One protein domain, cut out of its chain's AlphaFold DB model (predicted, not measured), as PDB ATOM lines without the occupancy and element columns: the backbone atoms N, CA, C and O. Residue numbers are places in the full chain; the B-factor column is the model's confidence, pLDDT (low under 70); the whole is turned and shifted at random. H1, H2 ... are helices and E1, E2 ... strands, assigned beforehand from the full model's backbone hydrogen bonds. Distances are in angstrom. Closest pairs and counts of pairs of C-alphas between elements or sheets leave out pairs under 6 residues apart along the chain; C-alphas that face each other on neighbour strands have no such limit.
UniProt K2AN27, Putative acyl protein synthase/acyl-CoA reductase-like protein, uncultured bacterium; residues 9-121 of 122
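AT A GLANCE: This is residues 9 to 121 of the 122 residues of the protein "Putative acyl protein synthase/acyl-CoA reductase-like protein" of uncultured bacterium (UniProt K2AN27). The body is a small, strongly twisted sheet of four strands, E2 to E5, partly rolled up at a sharp bend in E4, which brings the later part of E4 and the start of E5 back near E2. From one end of this body reaches an arm made by E1, H1 and the returning stretch after it; at the other end a tail sticks out with H2, of which residues 112 to 117 stand free. The 113 printed residues hold E1, H1, E2, E3, E4, E5 and H2 along the chain, with 48 residues in these named elements, under half, and the class is mixed, helices and strands. The sheet's order is E2, E3, E4, E5, all antiparallel. The whole is only just compact, close to loose, with a radius of gyration of the C-alphas of 15.5 A, and elongated, spanning 58 by 32 by 21 A.

HOW THE PARTS SIT: E1, residues 18 to 20, pairs with no named strand; its residues 19 to 20 pair antiparallel with residues 36 to 37. H1, residues 22 to 27, meets E1 only through their tight link and is not on the sheet. E2, residues 42 to 47, and E3, residues 65 to 71, form an antiparallel hairpin at 159 degrees, with N 45 and O 68 2.8 A apart, within hydrogen-bond range. E3 and E4, residues 80 to 90, form a hairpin at 117 degrees, with N 69 and O 81 at 2.9 A; E4 bends by 106 degrees at residue 84. E4 and E5, residues 93 to 99, form a hairpin at 113 degrees, with N 95 and O 88 at 2.9 A. These four strands are a meander, each the antiparallel neighbour of the one before, with edge strands E2 and E5. The closest C-alphas of E2 and E4 are those of Val 46 and Cys 88, 6.1 A apart. E1 and E5 are near each other. H2, residues 112 to 119, is not on the sheet and is apart from H1. In H1 and H2 every O i to N i+4 pair is within hydrogen-bond range.

IN THESE COORDINATES: E1 begins at C-alpha 18, (50.606, 108.529, 36.158), and is 7.0 A long; H1 is 8.7 A. E2 measures 16.1 A, E3 18.7 A, E4 20.2 A and E5 18.2 A. H2, 11.0 A long, ends at C-alpha 119, (79.379, 112.289, 18.203).

THE WHOLE: The C-alphas of Gly 29 and Ser 121 are the two farthest apart, 58.3 A. The printed part has no cut. The links H1 to E2, E2 to E3 and E5 to H2 are long, with 14, 17 and 12 residues. The mean pLDDT of the printed part is 87.6; residues 106 to 121 are under 70.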
ATOM      1  N   LEU A   9      48.585 109.610  32.174       96.31
ATOM      2  CA  LEU A   9      49.762 109.689  31.310       96.31
ATOM      3  C   LEU A   9      50.422 108.313  31.267       96.31
ATOM      4  O   LEU A   9      50.756 107.756  32.312       96.31
ATOM      5  N   GLY A  10      50.639 107.812  30.057       94.44
ATOM      6  CA  GLY A  10      51.396 106.597  29.790       94.44
ATOM      7  C   GLY A  10      52.067 106.681  28.422       94.44
ATOM      8  O   GLY A  10      51.621 107.424  27.546       94.44
ATOM      9  N   MET A  11      53.149 105.930  28.259       94.88
ATOM     10  CA  MET A  11      53.913 105.797  27.018       94.88
ATOM     11  C   MET A  11      54.694 104.484  27.043       94.88
ATOM     12  O   MET A  11      54.897 103.916  28.113       94.88
ATOM     13  N   SER A  12      55.114 103.988  25.880       94.81
ATOM     14  CA  SER A  12      55.770 102.675  25.756       94.81
ATOM     15  C   SER A  12      57.138 102.594  26.435       94.81
ATOM     16  O   SER A  12      57.643 101.514  26.728       94.81
ATOM     17  N   GLU A  13      57.737 103.752  26.669       95.25
ATOM     18  CA  GLU A  13      59.043 103.938  27.263       95.25
ATOM     19  C   GLU A  13      58.987 103.839  28.793       95.25
ATOM     20  O   GLU A  13      60.022 103.603  29.409       95.25
ATOM     21  N   LEU A  14      57.806 103.979  29.409       94.75
ATOM     22  CA  LEU A  14      57.619 103.961  30.861       94.75
ATOM     23  C   LEU A  14      56.884 102.699  31.317       94.75
ATOM     24  O   LEU A  14      55.843 102.340  30.767       94.75
ATOM     25  N   GLY A  15      57.385 102.061  32.376       94.12
ATOM     26  CA  GLY A  15      56.661 101.015  33.098       94.12
ATOM     27  C   GLY A  15      55.574 101.576  34.024       94.12
ATOM     28  O   GLY A  15      54.576 100.908  34.301       94.12
ATOM     29  N   THR A  16      55.726 102.825  34.469       95.31
ATOM     30  CA  THR A  16      54.775 103.549  35.315       95.31
ATOM     31  C   THR A  16      53.764 104.343  34.489       95.31
ATOM     32  O   THR A  16      54.110 105.077  33.566       95.31
ATOM     33  N   GLN A  17      52.495 104.271  34.895       95.56
ATOM     34  CA  GLN A  17      51.444 105.194  34.463       95.56
ATOM     35  C   GLN A  17      51.142 106.200  35.577       95.56
ATOM     36  O   GLN A  17      51.065 105.830  36.750       95.56
ATOM     37  N   TYR A  18      50.938 107.465  35.211       96.94
ATOM     38  CA  TYR A  18      50.606 108.529  36.158       96.94
ATOM     39  C   TYR A  18      49.136 108.908  36.066       96.94
ATOM     40  O   TYR A  18      48.603 109.094  34.971       96.94
ATOM     41  N   TYR A  19      48.507 109.118  37.217       96.12
ATOM     42  CA  TYR A  19      47.091 109.456  37.321       96.12
ATOM     43  C   TYR A  19      46.906 110.776  38.057       96.12
ATOM     44  O   TYR A  19      47.669 111.120  38.963       96.12
ATOM     45  N   ASP A  20      45.872 111.508  37.664       96.38
ATOM     46  CA  ASP A  20      45.461 112.709  38.375       96.38
ATOM     47  C   ASP A  20      44.978 112.379  39.797       96.38
ATOM     48  O   ASP A  20      44.275 111.397  40.044       96.38
ATOM     49  N   ASN A  21      45.301 113.259  40.738       95.88
ATOM     50  CA  ASN A  21      44.895 113.154  42.138       95.88
ATOM     51  C   ASN A  21      43.473 113.689  42.424       95.88
ATOM     52  O   ASN A  21      43.085 113.800  43.585       95.88
ATOM     53  N   ASN A  22      42.671 114.033  41.411       95.12
ATOM     54  CA  ASN A  22      41.403 114.754  41.590       95.12
ATOM     55  C   ASN A  22      40.329 113.960  42.358       95.12
ATOM     56  O   ASN A  22      39.696 114.535  43.244       95.12
ATOM     57  N   ILE A  23      40.153 112.657  42.086       95.19
ATOM     58  CA  ILE A  23      39.225 111.811  42.870       95.19
ATOM     59  C   ILE A  23      39.729 111.669  44.310       95.19
ATOM     60  O   ILE A  23      38.961 111.862  45.252       95.19
ATOM     61  N   LYS A  24      41.028 111.380  44.487       94.31
ATOM     62  CA  LYS A  24      41.669 111.253  45.805       94.31
ATOM     63  C   LYS A  24      41.464 112.517  46.641       94.31
ATOM     64  O   LYS A  24      41.004 112.431  47.778       94.31
ATOM     65  N   ASN A  25      41.746 113.682  46.062       95.31
ATOM     66  CA  ASN A  25      41.589 114.971  46.727       95.31
ATOM     67  C   ASN A  25      40.122 115.247  47.071       95.31
ATOM     68  O   ASN A  25      39.833 115.674  48.187       95.31
ATOM     69  N   HIS A  26      39.188 114.955  46.159       95.38
ATOM     70  CA  HIS A  26      37.759 115.142  46.403       95.38
ATOM     71  C   HIS A  26      37.250 114.294  47.578       95.38
ATOM     72  O   HIS A  26      36.626 114.837  48.489       95.38
ATOM     73  N   VAL A  27      37.562 112.992  47.592       95.94
ATOM     74  CA  VAL A  27      37.149 112.065  48.662       95.94
ATOM     75  C   VAL A  27      37.771 112.446  50.009       95.94
ATOM     76  O   VAL A  27      37.119 112.329  51.041       95.94
ATOM     77  N   ALA A  28      39.007 112.947  50.006       95.75
ATOM     78  CA  ALA A  28      39.705 113.389  51.211       95.75
ATOM     79  C   ALA A  28      39.343 114.820  51.666       95.75
ATOM     80  O   ALA A  28      39.867 115.287  52.674       95.75
ATOM     81  N   GLY A  29      38.494 115.546  50.927       95.88
ATOM     82  CA  GLY A  29      38.172 116.949  51.220       95.88
ATOM     83  C   GLY A  29      39.348 117.921  51.035       95.88
ATOM     84  O   GLY A  29      39.312 119.042  51.546       95.88
ATOM     85  N   ILE A  30      40.390 117.514  50.307       95.06
ATOM     86  CA  ILE A  30      41.592 118.310  50.047       95.06
ATOM     87  C   ILE A  30      41.311 119.285  48.899       95.06
ATOM     88  O   ILE A  30      40.907 118.889  47.805       95.06
ATOM     89  N   LYS A  31      41.563 120.577  49.132       93.19
ATOM     90  CA  LYS A  31      41.492 121.624  48.106       93.19
ATOM     91  C   LYS A  31      42.896 121.950  47.601       93.19
ATOM     92  O   LYS A  31      43.554 122.820  48.157       93.19
ATOM     93  N   ALA A  32      43.321 121.264  46.546       91.44
ATOM     94  CA  ALA A  32      44.588 121.511  45.860       91.44
ATOM     95  C   ALA A  32      44.385 121.495  44.332       91.44
ATOM     96  O   ALA A  32      43.379 120.946  43.859       91.44
ATOM     97  N   PRO A  33      45.305 122.085  43.544       92.25
ATOM     98  CA  PRO A  33      45.317 121.917  42.095       92.25
ATOM     99  C   PRO A  33      45.349 120.437  41.699       92.25
ATOM    100  O   PRO A  33      45.905 119.601  42.411       92.25
ATOM    101  N   VAL A  34      44.766 120.112  40.542       94.31
ATOM    102  CA  VAL A  34      44.903 118.763  39.986       94.31
ATOM    103  C   VAL A  34      46.334 118.580  39.503       94.31
ATOM    104  O   VAL A  34      46.855 119.418  38.770       94.31
ATOM    105  N   ALA A  35      46.952 117.486  39.924       96.44
ATOM    106  CA  ALA A  35      48.300 117.116  39.534       96.44
ATOM    107  C   ALA A  35      48.380 115.610  39.302       96.44
ATOM    108  O   ALA A  35      47.658 114.831  39.931       96.44
ATOM    109  N   LYS A  36      49.304 115.210  38.431       97.19
ATOM    110  CA  LYS A  36      49.730 113.825  38.288       97.19
ATOM    111  C   LYS A  36      50.622 113.469  39.460       97.19
ATOM    112  O   LYS A  36      51.748 113.961  39.566       97.19
ATOM    113  N   GLU A  37      50.090 112.654  40.359       94.44
ATOM    114  CA  GLU A  37      50.827 112.210  41.534       94.44
ATOM    115  C   GLU A  37      51.849 111.149  41.126       94.44
ATOM    116  O   GLU A  37      51.609 110.318  40.249       94.44
ATOM    117  N   THR A  38      53.023 111.211  41.741       94.12
ATOM    118  CA  THR A  38      54.136 110.326  41.412       94.12
ATOM    119  C   THR A  38      54.245 109.216  42.461       94.12
ATOM    120  O   THR A  38      54.339 109.537  43.648       94.12
ATOM    121  N   PRO A  39      54.237 107.926  42.073       94.25
ATOM    122  CA  PRO A  39      54.420 106.832  43.024       94.25
ATOM    123  C   PRO A  39      55.849 106.813  43.586       94.25
ATOM    124  O   PRO A  39      56.767 107.379  43.002       94.25
ATOM    125  N   HIS A  40      56.060 106.113  44.704       95.56
ATOM    126  CA  HIS A  40      57.345 106.110  45.423       95.56
ATOM    127  C   HIS A  40      58.550 105.596  44.615       95.56
ATOM    128  O   HIS A  40      59.685 105.911  44.963       95.56
ATOM    129  N   TRP A  41      58.324 104.807  43.563       96.25
ATOM    130  CA  TRP A  41      59.372 104.258  42.693       96.25
ATOM    131  C   TRP A  41      59.629 105.096  41.434       96.25
ATOM    132  O   TRP A  41      60.434 104.698  40.594       96.25
ATOM    133  N   ALA A  42      58.962 106.241  41.284       96.50
ATOM    134  CA  ALA A  42      59.169 107.142  40.164       96.50
ATOM    135  C   ALA A  42      59.470 108.566  40.647       96.50
ATOM    136  O   ALA A  42      59.225 108.930  41.798       96.50
ATOM    137  N   LYS A  43      60.020 109.397  39.762       96.81
ATOM    138  CA  LYS A  43      60.230 110.827  39.999       96.81
ATOM    139  C   LYS A  43      60.159 111.597  38.691       96.81
ATOM    140  O   LYS A  43      60.905 111.298  37.770       96.81
ATOM    141  N   THR A  44      59.322 112.627  38.627       97.62
ATOM    142  CA  THR A  44      59.291 113.543  37.479       97.62
ATOM    143  C   THR A  44      60.106 114.795  37.787       97.62
ATOM    144  O   THR A  44      59.928 115.399  38.846       97.62
ATOM    145  N   LEU A  45      60.989 115.184  36.868       97.44
ATOM    146  CA  LEU A  45      61.672 116.475  36.864       97.44
ATOM    147  C   LEU A  45      61.156 117.341  35.713       97.44
ATOM    148  O   LEU A  45      60.730 116.826  34.682       97.44
ATOM    149  N   VAL A  46      61.250 118.658  35.886       97.62
ATOM    150  CA  VAL A  46      60.978 119.637  34.828       97.62
ATOM    151  C   VAL A  46      62.296 120.288  34.423       97.62
ATOM    152  O   VAL A  46      62.889 121.029  35.208       97.62
ATOM    153  N   MET A  47      62.769 119.989  33.220       95.69
ATOM    154  CA  MET A  47      64.002 120.525  32.649       95.69
ATOM    155  C   MET A  47      63.771 121.920  32.094       95.69
ATOM    156  O   MET A  47      62.734 122.195  31.491       95.69
ATOM    157  N   LYS A  48      64.747 122.805  32.267       93.00
ATOM    158  CA  LYS A  48      64.716 124.111  31.618       93.00
ATOM    159  C   LYS A  48      64.817 123.944  30.102       93.00
ATOM    160  O   LYS A  48      65.456 123.025  29.604       93.00
ATOM    161  N   LEU A  49      64.179 124.858  29.378       89.12
ATOM    162  CA  LEU A  49      64.234 124.929  27.915       89.12
ATOM    163  C   LEU A  49      65.244 125.984  27.449       89.12
ATOM    164  O   LEU A  49      65.021 126.612  26.424       89.12
ATOM    165  N   ASP A  50      66.294 126.239  28.234       84.06
ATOM    166  CA  ASP A  50      67.341 127.229  27.949       84.06
ATOM    167  C   ASP A  50      68.590 126.625  27.272       84.06
ATOM    168  O   ASP A  50      69.555 127.338  26.998       84.06
ATOM    169  N   GLY A  51      68.566 125.320  26.978       73.38
ATOM    170  CA  GLY A  51      69.676 124.577  26.374       73.38
ATOM    171  C   GLY A  51      70.679 124.021  27.381       73.38
ATOM    172  O   GLY A  51      71.492 123.168  27.021       73.38
ATOM    173  N   ASP A  52      70.593 124.426  28.648       77.06
ATOM    174  CA  ASP A  52      71.382 123.824  29.709       77.06
ATOM    175  C   ASP A  52      70.651 122.595  30.268       77.06
ATOM    176  O   ASP A  52      69.442 122.609  30.498       77.06
ATOM    177  N   MET A  53      71.384 121.518  30.565       78.69
ATOM    178  CA  MET A  53      70.831 120.274  31.134       78.69
ATOM    179  C   MET A  53      70.489 120.412  32.632       78.69
ATOM    180  O   MET A  53      70.813 119.554  33.452       78.69
ATOM    181  N   ASN A  54      69.840 121.514  33.000       90.44
ATOM    182  CA  ASN A  54      69.441 121.858  34.355       90.44
ATOM    183  C   ASN A  54      67.933 121.672  34.536       90.44
ATOM    184  O   ASN A  54      67.134 122.020  33.669       90.44
ATOM    185  N   TYR A  55      67.531 121.190  35.710       95.00
ATOM    186  CA  TYR A  55      66.124 121.108  36.088       95.00
ATOM    187  C   TYR A  55      65.708 122.298  36.957       95.00
ATOM    188  O   TYR A  55      66.515 122.932  37.641       95.00
ATOM    189  N   LEU A  56      64.422 122.624  36.909       96.31
ATOM    190  CA  LEU A  56      63.789 123.605  37.774       96.31
ATOM    191  C   LEU A  56      63.675 123.055  39.199       96.31
ATOM    192  O   LEU A  56      63.451 121.859  39.401       96.31
ATOM    193  N   ALA A  57      63.771 123.932  40.199       96.25
ATOM    194  CA  ALA A  57      63.515 123.538  41.580       96.25
ATOM    195  C   ALA A  57      62.082 122.965  41.711       96.25
ATOM    196  O   ALA A  57      61.167 123.519  41.102       96.25
ATOM    197  N   PRO A  58      61.843 121.902  42.506       90.38
ATOM    198  CA  PRO A  58      60.523 121.261  42.606       90.38
ATOM    199  C   PRO A  58      59.360 122.175  43.028       90.38
ATOM    200  O   PRO A  58      58.202 121.851  42.792       90.38
ATOM    201  N   ASN A  59      59.652 123.317  43.653       93.94
ATOM    202  CA  ASN A  59      58.677 124.327  44.067       93.94
ATOM    203  C   ASN A  59      58.516 125.483  43.061       93.94
ATOM    204  O   ASN A  59      57.763 126.420  43.324       93.94
ATOM    205  N   ALA A  60      59.213 125.445  41.922       95.56
ATOM    206  CA  ALA A  60      59.080 126.412  40.837       95.56
ATOM    207  C   ALA A  60      57.812 126.122  40.014       95.56
ATOM    208  O   ALA A  60      57.863 125.749  38.840       95.56
ATOM    209  N   TYR A  61      56.656 126.238  40.667       95.31
ATOM    210  CA  TYR A  61      55.359 125.919  40.081       95.31
ATOM    211  C   TYR A  61      55.025 126.829  38.895       95.31
ATOM    212  O   TYR A  61      55.368 128.010  38.884       95.31
ATOM    213  N   SER A  62      54.286 126.291  37.920       91.19
ATOM    214  CA  SER A  62      53.833 127.019  36.718       91.19
ATOM    215  C   SER A  62      54.938 127.518  35.777       91.19
ATOM    216  O   SER A  62      54.641 128.292  34.870       91.19
ATOM    217  N   ILE A  63      56.195 127.107  35.968       95.75
ATOM    218  CA  ILE A  63      57.256 127.352  34.990       95.75
ATOM    219  C   ILE A  63      57.340 126.136  34.071       95.75
ATOM    220  O   ILE A  63      57.566 125.016  34.531       95.75
ATOM    221  N   ASN A  64      57.126 126.372  32.779       95.25
ATOM    222  CA  ASN A  64      57.105 125.317  31.777       95.25
ATOM    223  C   ASN A  64      58.514 124.801  31.490       95.25
ATOM    224  O   ASN A  64      59.475 125.572  31.430       95.25
ATOM    225  N   GLY A  65      58.603 123.503  31.244       95.12
ATOM    226  CA  GLY A  65      59.821 122.837  30.837       95.12
ATOM    227  C   GLY A  65      59.567 121.452  30.261       95.12
ATOM    228  O   GLY A  65      58.424 120.994  30.220       95.12
ATOM    229  N   ALA A  66      60.631 120.797  29.804       95.62
ATOM    230  CA  ALA A  66      60.541 119.429  29.304       95.62
ATOM    231  C   ALA A  66      60.423 118.452  30.474       95.62
ATOM    232  O   ALA A  66      61.102 118.615  31.491       95.62
ATOM    233  N   LEU A  67      59.575 117.436  30.354       97.12
ATOM    234  CA  LEU A  67      59.434 116.435  31.405       97.12
ATOM    235  C   LEU A  67      60.496 115.343  31.271       97.12
ATOM    236  O   LEU A  67      60.709 114.770  30.205       97.12
ATOM    237  N   VAL A  68      61.150 115.036  32.389       97.31
ATOM    238  CA  VAL A  68      61.989 113.844  32.533       97.31
ATOM    239  C   VAL A  68      61.363 112.948  33.578       97.31
ATOM    240  O   VAL A  68      61.138 113.379  34.711       97.31
ATOM    241  N   HIS A  69      61.136 111.691  33.226       97.50
ATOM    242  CA  HIS A  69      60.631 110.683  34.145       97.50
ATOM    243  C   HIS A  69      61.756 109.735  34.539       97.50
ATOM    244  O   HIS A  69      62.353 109.070  33.695       97.50
ATOM    245  N   PHE A  70      62.039 109.687  35.837       97.06
ATOM    246  CA  PHE A  70      62.805 108.621  36.456       97.06
ATOM    247  C   PHE A  70      61.842 107.522  36.887       97.06
ATOM    248  O   PHE A  70      60.917 107.799  37.651       97.06
ATOM    249  N   ASP A  71      62.053 106.297  36.427       96.50
ATOM    250  CA  ASP A  71      61.163 105.169  36.686       96.50
ATOM    251  C   ASP A  71      61.969 103.923  37.055       96.50
ATOM    252  O   ASP A  71      62.631 103.319  36.214       96.50
ATOM    253  N   LEU A  72      61.917 103.522  38.327       95.88
ATOM    254  CA  LEU A  72      62.637 102.341  38.809       95.88
ATOM    255  C   LEU A  72      61.981 101.024  38.374       95.88
ATOM    256  O   LEU A  72      62.584  99.968  38.553       95.88
ATOM    257  N   SER A  73      60.772 101.060  37.801       94.69
ATOM    258  CA  SER A  73      60.169  99.876  37.180       94.69
ATOM    259  C   SER A  73      60.798  99.538  35.819       94.69
ATOM    260  O   SER A  73      60.703  98.392  35.378       94.69
ATOM    261  N   ASN A  74      61.528 100.479  35.202       94.50
ATOM    262  CA  ASN A  74      62.314 100.263  33.983       94.50
ATOM    263  C   ASN A  74      63.628  99.517  34.281       94.50
ATOM    264  O   ASN A  74      64.719 100.061  34.132       94.50
ATOM    265  N   PHE A  75      63.535  98.261  34.719       88.50
ATOM    266  CA  PHE A  75      64.693  97.468  35.152       88.50
ATOM    267  C   PHE A  75      65.684  97.121  34.021       88.50
ATOM    268  O   PHE A  75      66.889  97.085  34.254       88.50
ATOM    269  N   ASP A  76      65.199  96.877  32.801       91.69
ATOM    270  CA  ASP A  76      66.001  96.504  31.624       91.69
ATOM    271  C   ASP A  76      66.041  97.604  30.545       91.69
ATOM    272  O   ASP A  76      66.493  97.377  29.418       91.69
ATOM    273  N   ARG A  77      65.563  98.808  30.879       91.44
ATOM    274  CA  ARG A  77      65.493  99.971  29.981       91.44
ATOM    275  C   ARG A  77      66.103 101.204  30.646       91.44
ATOM    276  O   ARG A  77      66.607 101.150  31.763       91.44
ATOM    277  N   ALA A  78      66.081 102.337  29.944       94.31
ATOM    278  CA  ALA A  78      66.531 103.600  30.512       94.31
ATOM    279  C   ALA A  78      65.681 103.965  31.740       94.31
ATOM    280  O   ALA A  78      64.459 104.089  31.647       94.31
ATOM    281  N   ALA A  79      66.348 104.165  32.880       94.31
ATOM    282  CA  ALA A  79      65.698 104.580  34.117       94.31
ATOM    283  C   ALA A  79      65.300 106.061  34.106       94.31
ATOM    284  O   ALA A  79      64.463 106.444  34.907       94.31
ATOM    285  N   ALA A  80      65.903 106.883  33.239       95.75
ATOM    286  CA  ALA A  80      65.602 108.302  33.077       95.75
ATOM    287  C   ALA A  80      65.272 108.590  31.612       95.75
ATOM    288  O   ALA A  80      66.105 108.360  30.733       95.75
ATOM    289  N   ILE A  81      64.065 109.083  31.354       95.56
ATOM    290  CA  ILE A  81      63.551 109.327  30.005       95.56
ATOM    291  C   ILE A  81      63.141 110.788  29.904       95.56
ATOM    292  O   ILE A  81      62.203 111.217  30.574       95.56
ATOM    293  N   LEU A  82      63.864 111.542  29.076       95.19
ATOM    294  CA  LEU A  82      63.449 112.864  28.620       95.19
ATOM    295  C   LEU A  82      62.396 112.677  27.532       95.19
ATOM    296  O   LEU A  82      62.675 112.033  26.522       95.19
ATOM    297  N   THR A  83      61.198 113.207  27.755       94.19
ATOM    298  CA  THR A  83      60.102 113.130  26.788       94.19
ATOM    299  C   THR A  83      59.953 114.453  26.047       94.19
ATOM    300  O   THR A  83      60.388 115.506  26.517       94.19
ATOM    301  N   ASP A  84      59.247 114.415  24.919       93.31
ATOM    302  CA  ASP A  84      58.804 115.623  24.218       93.31
ATOM    303  C   ASP A  84      57.574 116.268  24.884       93.31
ATOM    304  O   ASP A  84      56.875 117.070  24.261       93.31
ATOM    305  N   ASP A  85      57.245 115.908  26.129       96.38
ATOM    306  CA  ASP A  85      56.149 116.535  26.862       96.38
ATOM    307  C   ASP A  85      56.585 117.862  27.469       96.38
ATOM    308  O   ASP A  85      57.562 117.956  28.216       96.38
ATOM    309  N   LEU A  86      55.788 118.890  27.193       96.94
ATOM    310  CA  LEU A  86      55.858 120.162  27.885       96.94
ATOM    311  C   LEU A  86      55.033 120.052  29.165       96.94
ATOM    312  O   LEU A  86      53.851 119.707  29.126       96.94
ATOM    313  N   GLY A  87      55.625 120.397  30.299       97.19
ATOM    314  CA  GLY A  87      54.937 120.352  31.579       97.19
ATOM    315  C   GLY A  87      55.512 121.306  32.606       97.19
ATOM    316  O   GLY A  87      56.431 122.074  32.335       97.19
ATOM    317  N   CYS A  88      54.936 121.285  33.801       97.56
ATOM    318  CA  CYS A  88      55.415 122.078  34.927       97.56
ATOM    319  C   CYS A  88      55.136 121.364  36.251       97.56
ATOM    320  O   CYS A  88      54.286 120.470  36.329       97.56
ATOM    321  N   TYR A  89      55.828 121.777  37.313       97.88
ATOM    322  CA  TYR A  89      55.491 121.308  38.651       97.88
ATOM    323  C   TYR A  89      54.141 121.875  39.091       97.88
ATOM    324  O   TYR A  89      53.806 123.041  38.837       97.88
ATOM    325  N   ARG A  90      53.405 121.050  39.832       95.88
ATOM    326  CA  ARG A  90      52.187 121.415  40.553       95.88
ATOM    327  C   ARG A  90      52.308 120.961  41.997       95.88
ATOM    328  O   ARG A  90      53.048 120.032  42.311       95.88
ATOM    329  N   GLU A  91      51.558 121.600  42.882       94.12
ATOM    330  CA  GLU A  91      51.435 121.101  44.247       94.12
ATOM    331  C   GLU A  91      50.928 119.647  44.215       94.12
ATOM    332  O   GLU A  91      49.897 119.350  43.613       94.12
ATOM    333  N   GLY A  92      51.692 118.729  44.813       91.56
ATOM    334  CA  GLY A  92      51.384 117.296  44.813       91.56
ATOM    335  C   GLY A  92      51.834 116.512  43.572       91.56
ATOM    336  O   GLY A  92      51.541 115.320  43.496       91.56
ATOM    337  N   GLY A  93      52.548 117.122  42.617       95.69
ATOM    338  CA  GLY A  93      53.082 116.399  41.459       95.69
ATOM    339  C   GLY A  93      53.472 117.291  40.282       95.69
ATOM    340  O   GLY A  93      54.240 118.244  40.418       95.69
ATOM    341  N   PHE A  94      52.959 116.966  39.099       97.44
ATOM    342  CA  PHE A  94      53.215 117.721  37.872       97.44
ATOM    343  C   PHE A  94      51.977 117.783  36.974       97.44
ATOM    344  O   PHE A  94      50.996 117.070  37.182       97.44
ATOM    345  N   GLU A  95      52.027 118.642  35.966       97.12
ATOM    346  CA  GLU A  95      51.011 118.748  34.921       97.12
ATOM    347  C   GLU A  95      51.666 118.637  33.544       97.12
ATOM    348  O   GLU A  95      52.751 119.176  33.322       97.12
ATOM    349  N   VAL A  96      50.982 117.952  32.627       97.06
ATOM    350  CA  VAL A  96      51.338 117.887  31.205       97.06
ATOM    351  C   VAL A  96      50.496 118.920  30.469       97.06
ATOM    352  O   VAL A  96      49.270 118.883  30.540       97.06
ATOM    353  N   LEU A  97      51.154 119.835  29.766       96.00
ATOM    354  CA  LEU A  97      50.539 120.955  29.048       96.00
ATOM    355  C   LEU A  97      50.422 120.694  27.541       96.00
ATOM    356  O   LEU A  97      49.716 121.413  26.837       96.00
ATOM    357  N   GLY A  98      51.110 119.668  27.044       95.12
ATOM    358  CA  GLY A  98      51.122 119.277  25.641       95.12
ATOM    359  C   GLY A  98      52.491 118.749  25.241       95.12
ATOM    360  O   GLY A  98      53.232 118.240  26.077       95.12
ATOM    361  N   ARG A  99      52.827 118.897  23.961       94.38
ATOM    362  CA  ARG A  99      54.154 118.585  23.424       94.38
ATOM    363  C   ARG A  99      54.984 119.851  23.259       94.38
ATOM    364  O   ARG A  99      54.420 120.909  22.970       94.38
ATOM    365  N   ILE A 100      56.295 119.716  23.408       92.38
ATOM    366  CA  ILE A 100      57.266 120.767  23.108       92.38
ATOM    367  C   ILE A 100      57.187 121.092  21.615       92.38
ATOM    368  O   ILE A 100      57.134 120.197  20.770       92.38
ATOM    369  N   LYS A 101      57.164 122.381  21.285       86.69
ATOM    370  CA  LYS A 101      57.234 122.896  19.915       86.69
ATOM    371  C   LYS A 101      58.565 123.610  19.701       86.69
ATOM    372  O   LYS A 101      59.178 124.080  20.654       86.69
ATOM    373  N   GLU A 102      58.974 123.778  18.444       73.56
ATOM    374  CA  GLU A 102      60.226 124.471  18.089       73.56
ATOM    375  C   GLU A 102      60.354 125.863  18.739       73.56
ATOM    376  O   GLU A 102      61.433 126.241  19.177       73.56
ATOM    377  N   GLY A 103      59.249 126.606  18.871       73.75
ATOM    378  CA  GLY A 103      59.240 127.935  19.497       73.75
ATOM    379  C   GLY A 103      59.332 127.953  21.029       73.75
ATOM    380  O   GLY A 103      59.514 129.026  21.604       73.75
ATOM    381  N   ASP A 104      59.189 126.802  21.697       75.31
ATOM    382  CA  ASP A 104      59.295 126.700  23.159       75.31
ATOM    383  C   ASP A 104      60.759 126.628  23.623       75.31
ATOM    384  O   ASP A 104      61.078 127.034  24.745       75.31
ATOM    385  N   LEU A 105      61.649 126.136  22.757       73.81
ATOM    386  CA  LEU A 105      63.082 126.034  23.012       73.81
ATOM    387  C   LEU A 105      63.730 127.419  22.902       73.81
ATOM    388  O   LEU A 105      63.575 128.133  21.912       73.81
ATOM    389  N   LYS A 106      64.474 127.809  23.935       66.44
ATOM    390  CA  LYS A 106      65.232 129.059  23.982       66.44
ATOM    391  C   LYS A 106      66.715 128.707  24.049       66.44
ATOM    392  O   LYS A 106      67.132 127.959  24.917       66.44
ATOM    393  N   GLY A 107      67.525 129.258  23.149       55.53
ATOM    394  CA  GLY A 107      68.956 128.932  23.069       55.53
ATOM    395  C   GLY A 107      69.261 127.735  22.161       55.53
ATOM    396  O   GLY A 107      68.358 127.148  21.570       55.53
ATOM    397  N   CYS A 108      70.549 127.413  22.002       48.16
ATOM    398  CA  CYS A 108      71.049 126.325  21.145       48.16
ATOM    399  C   CYS A 108      70.781 124.947  21.778       48.16
ATOM    400  O   CYS A 108      71.714 124.193  22.055       48.16
ATOM    401  N   SER A 109      69.518 124.645  22.081       52.94
ATOM    402  CA  SER A 109      69.105 123.310  22.499       52.94
ATOM    403  C   SER A 109      69.377 122.363  21.342       52.94
ATOM    404  O   SER A 109      68.703 122.430  20.317       52.94
ATOM    405  N   LEU A 110      70.393 121.519  21.516       54.69
ATOM    406  CA  LEU A 110      70.803 120.542  20.522       54.69
ATOM    407  C   LEU A 110      69.602 119.678  20.152       54.69
ATOM    408  O   LEU A 110      69.110 118.913  20.984       54.69
ATOM    409  N   THR A 111      69.136 119.777  18.908       61.69
ATOM    410  CA  THR A 111      68.218 118.766  18.383       61.69
ATOM    411  C   THR A 111      68.931 117.409  18.421       61.69
ATOM    412  O   THR A 111      70.165 117.331  18.458       61.69
ATOM    413  N   ILE A 112      68.179 116.304  18.406       54.28
ATOM    414  CA  ILE A 112      68.755 114.947  18.321       54.28
ATOM    415  C   ILE A 112      69.779 114.859  17.169       54.28
ATOM    416  O   ILE A 112      70.814 114.203  17.290       54.28
ATOM    417  N   GLU A 113      69.548 115.600  16.085       48.31
ATOM    418  CA  GLU A 113      70.434 115.705  14.924       48.31
ATOM    419  C   GLU A 113      71.773 116.390  15.245       48.31
ATOM    420  O   GLU A 113      72.817 115.995  14.718       48.31
ATOM    421  N   GLU A 114      71.786 117.385  16.132       57.91
ATOM    422  CA  GLU A 114      73.012 118.061  16.561       57.91
ATOM    423  C   GLU A 114      73.811 117.225  17.583       57.91
ATOM    424  O   GLU A 114      75.046 117.216  17.542       57.91
ATOM    425  N   LEU A 115      73.133 116.440  18.430       53.00
ATOM    426  CA  LEU A 115      73.752 115.422  19.296       53.00
ATOM    427  C   LEU A 115      74.450 114.312  18.485       53.00
ATOM    428  O   LEU A 115      75.568 113.902  18.819       53.00
ATOM    429  N   ILE A 116      73.833 113.868  17.384       50.53
ATOM    430  CA  ILE A 116      74.407 112.873  16.461       50.53
ATOM    431  C   ILE A 116      75.590 113.461  15.672       50.53
ATOM    432  O   ILE A 116      76.636 112.823  15.554       50.53
ATOM    433  N   LYS A 117      75.499 114.708  15.184       48.03
ATOM    434  CA  LYS A 117      76.628 115.369  14.496       48.03
ATOM    435  C   LYS A 117      77.860 115.532  15.384       48.03
ATOM    436  O   LYS A 117      78.979 115.371  14.908       48.03
ATOM    437  N   LYS A 118      77.673 115.840  16.668       47.38
ATOM    438  CA  LYS A 118      78.786 116.057  17.604       47.38
ATOM    439  C   LYS A 118      79.491 114.760  18.018       47.38
ATOM    440  O   LYS A 118      80.653 114.809  18.400       47.38
ATOM    441  N   SER A 119      78.816 113.617  17.914       47.16
ATOM    442  CA  SER A 119      79.379 112.289  18.203       47.16
ATOM    443  C   SER A 119      80.028 111.615  16.983       47.16
ATOM    444  O   SER A 119      80.821 110.694  17.160       47.16
ATOM    445  N   GLY A 120      79.748 112.097  15.764       44.06
ATOM    446  CA  GLY A 120      80.355 111.627  14.509       44.06
ATOM    447  C   GLY A 120      81.623 112.367  14.060       44.06
ATOM    448  O   GLY A 120      82.195 112.002  13.036       44.06
ATOM    449  N   SER A 121      82.066 113.390  14.796       44.41
ATOM    450  CA  SER A 121      83.367 114.038  14.584       44.41
ATOM    451  C   SER A 121      84.404 113.445  15.534       44.41
ATOM    452  O   SER A 121      84.658 114.003  16.601       44.41
TER     453      SER A 121